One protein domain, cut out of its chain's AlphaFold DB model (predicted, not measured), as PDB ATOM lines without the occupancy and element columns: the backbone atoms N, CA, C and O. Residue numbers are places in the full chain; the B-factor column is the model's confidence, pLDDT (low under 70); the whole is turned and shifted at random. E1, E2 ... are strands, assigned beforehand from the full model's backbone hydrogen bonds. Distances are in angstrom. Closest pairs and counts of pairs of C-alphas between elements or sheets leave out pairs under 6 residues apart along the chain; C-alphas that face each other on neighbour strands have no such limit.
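AT A GLANCE: This is residues 267 to 339 of the 636 residues of a protein of Aedes aegypti (UniProt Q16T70). A single strongly twisted sheet of seven strands is folded back on itself, with the long bent strand E3 in its middle and E5 crossing close to E3 and to E7. E2 pairs with the beginning of E3, E4 runs beside most of it, and E7, with E1 on its other side, pairs farther along; the E5 and E6 hairpin follows E4, and its turn and the tail after E7 lie at opposite ends of the longest axis. The printed part has 73 residues, with seven named strands, E1 to E7 in that order along the chain, and no named helix; the class is all strand. The sheet is branched, its neighbours are antiparallel, and E2 to E6 form a meander, each strand the antiparallel neighbour of the one before. The whole is compact, with a radius of gyration of the C-alphas of 11.7 A and spans of 38 by 31 by 18 A.

HOW THE PARTS SIT: E3, residues 291 to 299, has three neighbours and bends by 53 degrees at residue 294. Its hairpin with E4, residues 302 to 309, is antiparallel at 153 degrees, with N 306 and O 295 2.8 A apart. E2, residues 282 to 285, forms a hairpin with E3; N 292 and O 284 are 2.9 A apart. E7, residues 328 to 334, is antiparallel to E3 at 127 degrees, with N 330 and O 296 2.9 A apart. On the other side of E7 is the edge strand E1, residues 267 to 272, where N 333 and O 267 are 2.8 A apart. E5, residues 314 to 319, forms a hairpin with E4; N 316 and O 307 are 2.8 A apart. E6, residues 322 to 326, forms a hairpin with E5, with N 326 and O 315 2.8 A apart. E6 runs on into E7 at 84 degrees across a break of 1 residue. The closest C-alphas of E3 and E5, those of Gly 295 and Leu 315, are 6.3 A apart. Those of E5 and E7, Leu 315 and Tyr 329, are 6.4 A apart. E1 and E4 are apart, as are E2 and E6.

IN THESE COORDINATES: E1 begins at C-alpha 267, (29.948, 12.820, -28.036), and is 16.2 A long. E2 measures 8.4 A. E3 runs 23.7 A to C-alpha 299, (27.520, 26.200, -42.456). E4 is 21.1 A long, E5 15.2 A and E6 12.8 A. E7 runs 19.6 A to C-alpha 334, (27.056, 6.903, -28.210).

THE WHOLE: The two C-alphas farthest apart, those of Gly 321 and Gln 339, are 38.6 A apart. The printed part has no cut. The link from E1 to E2 is short, with 9 residues; the other links are tight. The mean pLDDT of the printed part is 77.3, and 18 residues are under 70, among them residues 283 to 290 and 335 to 339.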
ATOM      1  N   THR A 267      28.874  11.905 -27.629       79.38
ATOM      2  CA  THR A 267      29.948  12.820 -28.036       79.38
ATOM      3  C   THR A 267      29.871  13.109 -29.532       79.38
ATOM      4  O   THR A 267      29.433  12.272 -30.319       79.38
ATOM      5  N   TRP A 268      30.301  14.305 -29.932       83.25
ATOM      6  CA  TRP A 268      30.486  14.656 -31.338       83.25
ATOM      7  C   TRP A 268      31.937  14.379 -31.737       83.25
ATOM      8  O   TRP A 268      32.860  14.757 -31.016       83.25
ATOM      9  N   VAL A 269      32.137  13.668 -32.848       83.38
ATOM     10  CA  VAL A 269      33.462  13.224 -33.308       83.38
ATOM     11  C   VAL A 269      33.696  13.701 -34.745       83.38
ATOM     12  O   VAL A 269      32.963  13.263 -35.636       83.38
ATOM     13  N   PRO A 270      34.699  14.565 -35.004       84.06
ATOM     14  CA  PRO A 270      35.053  15.002 -36.353       84.06
ATOM     15  C   PRO A 270      35.392  13.827 -37.277       84.06
ATOM     16  O   PRO A 270      36.153  12.932 -36.907       84.06
ATOM     17  N   CYS A 271      34.827  13.831 -38.481       80.94
ATOM     18  CA  CYS A 271      34.993  12.819 -39.521       80.94
ATOM     19  C   CYS A 271      34.907  13.447 -40.917       80.94
ATOM     20  O   CYS A 271      34.424  14.565 -41.107       80.94
ATOM     21  N   GLU A 272      35.366  12.704 -41.918       83.38
ATOM     22  CA  GLU A 272      35.271  13.108 -43.317       83.38
ATOM     23  C   GLU A 272      35.170  11.899 -44.257       83.38
ATOM     24  O   GLU A 272      35.545  10.779 -43.894       83.38
ATOM     25  N   ASN A 273      34.690  12.134 -45.480       70.94
ATOM     26  CA  ASN A 273      34.729  11.185 -46.601       70.94
ATOM     27  C   ASN A 273      34.033   9.826 -46.335       70.94
ATOM     28  O   ASN A 273      34.519   8.779 -46.752       70.94
ATOM     29  N   GLY A 274      32.905   9.824 -45.614       62.19
ATOM     30  CA  GLY A 274      32.097   8.626 -45.332       62.19
ATOM     31  C   GLY A 274      32.598   7.772 -44.166       62.19
ATOM     32  O   GLY A 274      31.953   6.783 -43.805       62.19
ATOM     33  N   ASN A 275      33.716   8.156 -43.541       69.31
ATOM     34  CA  ASN A 275      34.188   7.517 -42.319       69.31
ATOM     35  C   ASN A 275      33.184   7.727 -41.180       69.31
ATOM     36  O   ASN A 275      32.601   8.807 -41.035       69.31
ATOM     37  N   LEU A 276      33.022   6.685 -40.361       76.88
ATOM     38  CA  LEU A 276      32.221   6.696 -39.141       76.88
ATOM     39  C   LEU A 276      32.994   6.023 -37.995       76.88
ATOM     40  O   LEU A 276      33.587   4.959 -38.204       76.88
ATOM     41  N   PRO A 277      32.954   6.583 -36.778       74.06
ATOM     42  CA  PRO A 277      33.514   5.965 -35.584       74.06
ATOM     43  C   PRO A 277      32.611   4.835 -35.061       74.06
ATOM     44  O   PRO A 277      31.418   4.754 -35.364       74.06
ATOM     45  N   LYS A 278      33.167   3.962 -34.210       66.81
ATOM     46  CA  LYS A 278      32.376   2.956 -33.483       66.81
ATOM     47  C   LYS A 278      31.388   3.657 -32.545       66.81
ATOM     48  O   LYS A 278      31.787   4.568 -31.831       66.81
ATOM     49  N   GLY A 279      30.131   3.215 -32.537       68.38
ATOM     50  CA  GLY A 279      29.052   3.845 -31.762       68.38
ATOM     51  C   GLY A 279      28.333   5.002 -32.472       68.38
ATOM     52  O   GLY A 279      27.505   5.654 -31.842       68.38
ATOM     53  N   ALA A 280      28.617   5.271 -33.755       76.12
ATOM     54  CA  ALA A 280      27.885   6.262 -34.552       76.12
ATOM     55  C   ALA A 280      26.361   6.015 -34.525       76.12
ATOM     56  O   ALA A 280      25.895   4.920 -34.848       76.12
ATOM     57  N   VAL A 281      25.585   7.035 -34.152       77.75
ATOM     58  CA  VAL A 281      24.142   6.911 -33.909       77.75
ATOM     59  C   VAL A 281      23.370   6.853 -35.230       77.75
ATOM     60  O   VAL A 281      23.407   7.788 -36.032       77.75
ATOM     61  N   LEU A 282      22.640   5.756 -35.442       78.38
ATOM     62  CA  LEU A 282      21.753   5.544 -36.589       78.38
ATOM     63  C   LEU A 282      20.437   6.319 -36.404       78.38
ATOM     64  O   LEU A 282      19.793   6.199 -35.364       78.38
ATOM     65  N   CYS A 283      20.009   7.067 -37.425       69.69
ATOM     66  CA  CYS A 283      18.744   7.820 -37.433       69.69
ATOM     67  C   CYS A 283      17.704   7.324 -38.446       69.69
ATOM     68  O   CYS A 283      16.546   7.728 -38.367       69.69
ATOM     69  N   GLY A 284      18.072   6.455 -39.389       62.91
ATOM     70  CA  GLY A 284      17.124   5.924 -40.365       62.91
ATOM     71  C   GLY A 284      17.769   5.048 -41.431       62.91
ATOM     72  O   GLY A 284      18.880   4.541 -41.256       62.91
ATOM     73  N   LYS A 285      17.063   4.878 -42.551       62.34
ATOM     74  CA  LYS A 285      17.560   4.221 -43.766       62.34
ATOM     75  C   LYS A 285      17.088   4.974 -45.014       62.34
ATOM     76  O   LYS A 285      16.059   5.644 -44.966       62.34
ATOM     77  N   THR A 286      17.811   4.854 -46.127       57.28
ATOM     78  CA  THR A 286      17.333   5.294 -47.451       57.28
ATOM     79  C   THR A 286      16.227   4.367 -47.967       57.28
ATOM     80  O   THR A 286      16.055   3.253 -47.466       57.28
ATOM     81  N   ALA A 287      15.513   4.775 -49.024       42.56
ATOM     82  CA  ALA A 287      14.535   3.920 -49.712       42.56
ATOM     83  C   ALA A 287      15.143   2.608 -50.263       42.56
ATOM     84  O   ALA A 287      14.428   1.627 -50.447       42.56
ATOM     85  N   TYR A 288      16.464   2.576 -50.473       46.47
ATOM     86  CA  TYR A 288      17.227   1.401 -50.913       46.47
ATOM     87  C   TYR A 288      17.874   0.621 -49.748       46.47
ATOM     88  O   TYR A 288      18.627  -0.321 -49.972       46.47
ATOM     89  N   GLY A 289      17.583   0.995 -48.495       45.59
ATOM     90  CA  GLY A 289      17.992   0.267 -47.290       45.59
ATOM     91  C   GLY A 289      19.365   0.624 -46.702       45.59
ATOM     92  O   GLY A 289      19.740   0.037 -45.684       45.59
ATOM     93  N   GLU A 290      20.106   1.580 -47.276       69.25
ATOM     94  CA  GLU A 290      21.375   2.053 -46.696       69.25
ATOM     95  C   GLU A 290      21.127   2.783 -45.367       69.25
ATOM     96  O   GLU A 290      20.181   3.558 -45.261       69.25
ATOM     97  N   GLN A 291      21.969   2.550 -44.354       71.50
ATOM     98  CA  GLN A 291      21.850   3.192 -43.040       71.50
ATOM     99  C   GLN A 291      22.170   4.694 -43.099       71.50
ATOM    100  O   GLN A 291      23.184   5.096 -43.667       71.50
ATOM    101  N   LEU A 292      21.330   5.499 -42.444       77.62
ATOM    102  CA  LEU A 292      21.545   6.926 -42.205       77.62
ATOM    103  C   LEU A 292      22.023   7.144 -40.769       77.62
ATOM    104  O   LEU A 292      21.459   6.560 -39.841       77.62
ATOM    105  N   TYR A 293      23.009   8.021 -40.583       85.00
ATOM    106  CA  TYR A 293      23.585   8.334 -39.269       85.00
ATOM    107  C   TYR A 293      23.479   9.826 -38.958       85.00
ATOM    108  O   TYR A 293      23.456  10.656 -39.868       85.00
ATOM    109  N   ILE A 294      23.426  10.168 -37.671       86.62
ATOM    110  CA  ILE A 294      23.350  11.559 -37.213       86.62
ATOM    111  C   ILE A 294      24.715  12.224 -37.379       86.62
ATOM    112  O   ILE A 294      25.705  11.795 -36.779       86.62
ATOM    113  N   GLY A 295      24.745  13.310 -38.147       90.12
ATOM    114  CA  GLY A 295      25.885  14.216 -38.214       90.12
ATOM    115  C   GLY A 295      25.479  15.677 -38.056       90.12
ATOM    116  O   GLY A 295      24.295  16.010 -38.092       90.12
ATOM    117  N   ARG A 296      26.471  16.553 -37.900       93.25
ATOM    118  CA  ARG A 296      26.326  18.014 -37.997       93.25
ATOM    119  C   ARG A 296      27.514  18.626 -38.741       93.25
ATOM    120  O   ARG A 296      28.604  18.054 -38.736       93.25
ATOM    121  N   ALA A 297      27.313  19.776 -39.373       91.38
ATOM    122  CA  ALA A 297      28.381  20.551 -40.002       91.38
ATOM    123  C   ALA A 297      28.224  22.044 -39.712       91.38
ATOM    124  O   ALA A 297      27.114  22.544 -39.534       91.38
ATOM    125  N   HIS A 298      29.350  22.755 -39.713       88.12
ATOM    126  CA  HIS A 298      29.352  24.211 -39.715       88.12
ATOM    127  C   HIS A 298      28.987  24.719 -41.119       88.12
ATOM    128  O   HIS A 298      29.639  24.352 -42.101       88.12
ATOM    129  N   HIS A 299      27.960  25.563 -41.216       86.94
ATOM    130  CA  HIS A 299      27.520  26.200 -42.456       86.94
ATOM    131  C   HIS A 299      27.026  27.622 -42.155       86.94
ATOM    132  O   HIS A 299      26.154  27.806 -41.309       86.94
ATOM    133  N   ASN A 300      27.600  28.628 -42.827       85.44
ATOM    134  CA  ASN A 300      27.278  30.055 -42.660       85.44
ATOM    135  C   ASN A 300      27.189  30.510 -41.185       85.44
ATOM    136  O   ASN A 300      26.222  31.140 -40.768       85.44
ATOM    137  N   GLY A 301      28.187  30.134 -40.376       80.00
ATOM    138  CA  GLY A 301      28.263  30.449 -38.940       80.00
ATOM    139  C   GLY A 301      27.402  29.566 -38.024       80.00
ATOM    140  O   GLY A 301      27.709  29.451 -36.841       80.00
ATOM    141  N   SER A 302      26.382  28.890 -38.556       79.06
ATOM    142  CA  SER A 302      25.536  27.951 -37.810       79.06
ATOM    143  C   SER A 302      26.143  26.544 -37.746       79.06
ATOM    144  O   SER A 302      26.974  26.174 -38.579       79.06
ATOM    145  N   VAL A 303      25.698  25.736 -36.779       87.31
ATOM    146  CA  VAL A 303      26.008  24.301 -36.670       87.31
ATOM    147  C   VAL A 303      24.742  23.503 -36.969       87.31
ATOM    148  O   VAL A 303      23.896  23.295 -36.099       87.31
ATOM    149  N   THR A 304      24.606  23.054 -38.214       85.75
ATOM    150  CA  THR A 304      23.370  22.456 -38.731       85.75
ATOM    151  C   THR A 304      23.436  20.923 -38.667       85.75
ATOM    152  O   THR A 304      24.389  20.339 -39.195       85.75
ATOM    153  N   PRO A 305      22.456  20.236 -38.044       91.44
ATOM    154  CA  PRO A 305      22.371  18.776 -38.051       91.44
ATOM    155  C   PRO A 305      21.880  18.235 -39.406       91.44
ATOM    156  O   PRO A 305      21.232  18.935 -40.183       91.44
ATOM    157  N   GLY A 306      22.150  16.960 -39.683       87.56
ATOM    158  CA  GLY A 306      21.750  16.308 -40.929       87.56
ATOM    159  C   GLY A 306      21.957  14.792 -40.942       87.56
ATOM    160  O   GLY A 306      22.239  14.170 -39.913       87.56
ATOM    161  N   LYS A 307      21.823  14.196 -42.134       88.75
ATOM    162  CA  LYS A 307      21.958  12.747 -42.374       88.75
ATOM    163  C   LYS A 307      23.271  12.408 -43.085       88.75
ATOM    164  O   LYS A 307      23.546  12.933 -44.160       88.75
ATOM    165  N   ILE A 308      24.078  11.521 -42.510       87.31
ATOM    166  CA  ILE A 308      25.282  10.985 -43.159       87.31
ATOM    167  C   ILE A 308      24.886   9.777 -44.009       87.31
ATOM    168  O   ILE A 308      24.217   8.871 -43.504       87.31
ATOM    169  N   ILE A 309      25.332   9.752 -45.268       80.31
ATOM    170  CA  ILE A 309      25.220   8.600 -46.173       80.31
ATOM    171  C   ILE A 309      26.639   8.092 -46.444       80.31
ATOM    172  O   ILE A 309      27.489   8.835 -46.938       80.31
ATOM    173  N   ARG A 310      26.923   6.834 -46.083       77.44
ATOM    174  CA  ARG A 310      28.292   6.289 -46.102       77.44
ATOM    175  C   ARG A 310      28.810   6.128 -47.523       77.44
ATOM    176  O   ARG A 310      29.945   6.504 -47.791       77.44
ATOM    177  N   SER A 311      27.977   5.600 -48.417       67.31
ATOM    178  CA  SER A 311      28.317   5.376 -49.824       67.31
ATOM    179  C   SER A 311      28.584   6.681 -50.586       67.31
ATOM    180  O   SER A 311      29.435   6.707 -51.471       67.31
ATOM    181  N   HIS A 312      27.912   7.776 -50.208       79.88
ATOM    182  CA  HIS A 312      28.091   9.105 -50.805       79.88
ATOM    183  C   HIS A 312      29.285   9.879 -50.210       79.88
ATOM    184  O   HIS A 312      29.663  10.926 -50.733       79.88
ATOM    185  N   GLY A 313      29.880   9.398 -49.112       76.19
ATOM    186  CA  GLY A 313      31.049  10.021 -48.489       76.19
ATOM    187  C   GLY A 313      30.778  11.301 -47.683       76.19
ATOM    188  O   GLY A 313      31.730  11.984 -47.306       76.19
ATOM    189  N   CYS A 314      29.520  11.668 -47.422       83.94
ATOM    190  CA  CYS A 314      29.178  13.004 -46.921       83.94
ATOM    191  C   CYS A 314      27.980  13.049 -45.957       83.94
ATOM    192  O   CYS A 314      27.146  12.142 -45.882       83.94
ATOM    193  N   LEU A 315      27.912  14.159 -45.219       90.88
ATOM    194  CA  LEU A 315      26.743  14.618 -44.479       90.88
ATOM    195  C   LEU A 315      25.879  15.496 -45.389       90.88
ATOM    196  O   LEU A 315      26.390  16.431 -45.996       90.88
ATOM    197  N   TYR A 316      24.572  15.262 -45.407       89.94
ATOM    198  CA  TYR A 316      23.595  16.147 -46.030       89.94
ATOM    199  C   TYR A 316      22.834  16.949 -44.975       89.94
ATOM    200  O   TYR A 316      22.130  16.361 -44.146       89.94
ATOM    201  N   ILE A 317      22.946  18.277 -45.040       93.75
ATOM    202  CA  ILE A 317      22.143  19.224 -44.251       93.75
ATOM    203  C   ILE A 317      21.061  19.862 -45.129       93.75
ATOM    204  O   ILE A 317      21.261  20.040 -46.329       93.75
ATOM    205  N   GLY A 318      19.926  20.228 -44.532       87.06
ATOM    206  CA  GLY A 318      18.966  21.135 -45.166       87.06
ATOM    207  C   GLY A 318      19.341  22.582 -44.854       87.06
ATOM    208  O   GLY A 318      19.521  22.918 -43.684       87.06
ATOM    209  N   PHE A 319      19.467  23.430 -45.872       86.62
ATOM    210  CA  PHE A 319      19.740  24.860 -45.716       86.62
ATOM    211  C   PHE A 319      19.116  25.631 -46.884       86.62
ATOM    212  O   PHE A 319      19.217  25.185 -48.020       86.62
ATOM    213  N   ASP A 320      18.453  26.757 -46.607       84.94
ATOM    214  CA  ASP A 320      17.808  27.630 -47.609       84.94
ATOM    215  C   ASP A 320      16.974  26.883 -48.680       84.94
ATOM    216  O   ASP A 320      17.133  27.050 -49.887       84.94
ATOM    217  N   GLY A 321      16.125  25.952 -48.229       80.56
ATOM    218  CA  GLY A 321      15.263  25.135 -49.095       80.56
ATOM    219  C   GLY A 321      15.968  24.039 -49.911       80.56
ATOM    220  O   GLY A 321      15.282  23.221 -50.523       80.56
ATOM    221  N   VAL A 322      17.303  23.972 -49.896       77.56
ATOM    222  CA  VAL A 322      18.106  22.983 -50.632       77.56
ATOM    223  C   VAL A 322      18.829  22.000 -49.704       77.56
ATOM    224  O   VAL A 322      18.953  22.200 -48.494       77.56
ATOM    225  N   GLU A 323      19.300  20.895 -50.280       87.19
ATOM    226  CA  GLU A 323      20.070  19.867 -49.580       87.19
ATOM    227  C   GLU A 323      21.558  19.978 -49.945       87.19
ATOM    228  O   GLU A 323      21.940  19.784 -51.100       87.19
ATOM    229  N   LEU A 324      22.403  20.300 -48.961       87.94
ATOM    230  CA  LEU A 324      23.823  20.596 -49.158       87.94
ATOM    231  C   LEU A 324      24.718  19.473 -48.625       87.94
ATOM    232  O   LEU A 324      24.614  19.072 -47.464       87.94
ATOM    233  N   ALA A 325      25.629  18.998 -49.476       91.19
ATOM    234  CA  ALA A 325      26.591  17.950 -49.155       91.19
ATOM    235  C   ALA A 325      27.875  18.521 -48.529       91.19
ATOM    236  O   ALA A 325      28.611  19.278 -49.160       91.19
ATOM    237  N   HIS A 326      28.182  18.096 -47.306       86.88
ATOM    238  CA  HIS A 326      29.399  18.423 -46.574       86.88
ATOM    239  C   HIS A 326      30.313  17.184 -46.476       86.88
ATOM    240  O   HIS A 326      29.936  16.201 -45.832       86.88
ATOM    241  N   PRO A 327      31.526  17.196 -47.068       79.94
ATOM    242  CA  PRO A 327      32.469  16.076 -46.978       79.94
ATOM    243  C   PRO A 327      33.215  16.025 -45.635       79.94
ATOM    244  O   PRO A 327      33.821  15.004 -45.324       79.94
ATOM    245  N   LYS A 328      33.164  17.109 -44.845       86.88
ATOM    246  CA  LYS A 328      33.680  17.212 -43.472       86.88
ATOM    247  C   LYS A 328      32.533  17.533 -42.523       86.88
ATOM    248  O   LYS A 328      31.750  18.440 -42.801       86.88
ATOM    249  N   TYR A 329      32.436  16.790 -41.430       92.00
ATOM    250  CA  TYR A 329      31.309  16.825 -40.501       92.00
ATOM    251  C   TYR A 329      31.730  16.287 -39.129       92.00
ATOM    252  O   TYR A 329      32.795  15.695 -38.978       92.00
ATOM    253  N   GLU A 330      30.881  16.438 -38.122       91.00
ATOM    254  CA  GLU A 330      30.975  15.667 -36.883       91.00
ATOM    255  C   GLU A 330      29.872  14.611 -36.850       91.00
ATOM    256  O   GLU A 330      28.738  14.879 -37.243       91.00
ATOM    257  N   VAL A 331      30.194  13.416 -36.361       88.88
ATOM    258  CA  VAL A 331      29.247  12.312 -36.143       88.88
ATOM    259  C   VAL A 331      28.795  12.322 -34.689       88.88
ATOM    260  O   VAL A 331      29.636  12.488 -33.804       88.88
ATOM    261  N   LEU A 332      27.507  12.091 -34.425       86.69
ATOM    262  CA  LEU A 332      27.048  11.800 -33.067       86.69
ATOM    263  C   LEU A 332      27.387  10.348 -32.715       86.69
ATOM    264  O   LEU A 332      27.004   9.423 -33.433       86.69
ATOM    265  N   VAL A 333      28.076  10.145 -31.598       82.00
ATOM    266  CA  VAL A 333      28.549   8.842 -31.127       82.00
ATOM    267  C   VAL A 333      27.971   8.561 -29.752       82.00
ATOM    268  O   VAL A 333      28.104   9.392 -28.860       82.00
ATOM    269  N   ASP A 334      27.368   7.391 -29.552       77.25
ATOM    270  CA  ASP A 334      27.056   6.903 -28.210       77.25
ATOM    271  C   ASP A 334      28.333   6.339 -27.572       77.25
ATOM    272  O   ASP A 334      28.842   5.284 -27.966       77.25
ATOM    273  N   SER A 335      28.860   7.050 -26.572       54.97
ATOM    274  CA  SER A 335      30.094   6.669 -25.886       54.97
ATOM    275  C   SER A 335      29.935   5.397 -25.042       54.97
ATOM    276  O   SER A 335      30.935   4.798 -24.641       54.97
ATOM    277  N   ARG A 336      28.696   4.932 -24.824       55.62
ATOM    278  CA  ARG A 336      28.353   3.689 -24.119       55.62
ATOM    279  C   ARG A 336      28.286   2.508 -25.089       55.62
ATOM    280  O   ARG A 336      28.736   1.427 -24.727       55.62
ATOM    281  N   GLU A 337      27.832   2.701 -26.333       47.41
ATOM    282  CA  GLU A 337      27.966   1.685 -27.399       47.41
ATOM    283  C   GLU A 337      29.438   1.391 -27.706       47.41
ATOM    284  O   GLU A 337      29.834   0.231 -27.788       47.41
ATOM    285  N   SER A 338      30.296   2.415 -27.777       40.50
ATOM    286  CA  SER A 338      31.743   2.206 -27.941       40.50
ATOM    287  C   SER A 338      32.426   1.539 -26.735       40.50
ATOM    288  O   SER A 338      33.534   1.030 -26.884       40.50
ATOM    289  N   GLN A 339      31.773   1.511 -25.567       34.88
ATOM    290  CA  GLN A 339      32.213   0.789 -24.362       34.88
ATOM    291  C   GLN A 339      31.577  -0.609 -24.225       34.88
ATOM    292  O   GLN A 339      32.011  -1.395 -23.384       34.88
TER     293      GLN A 339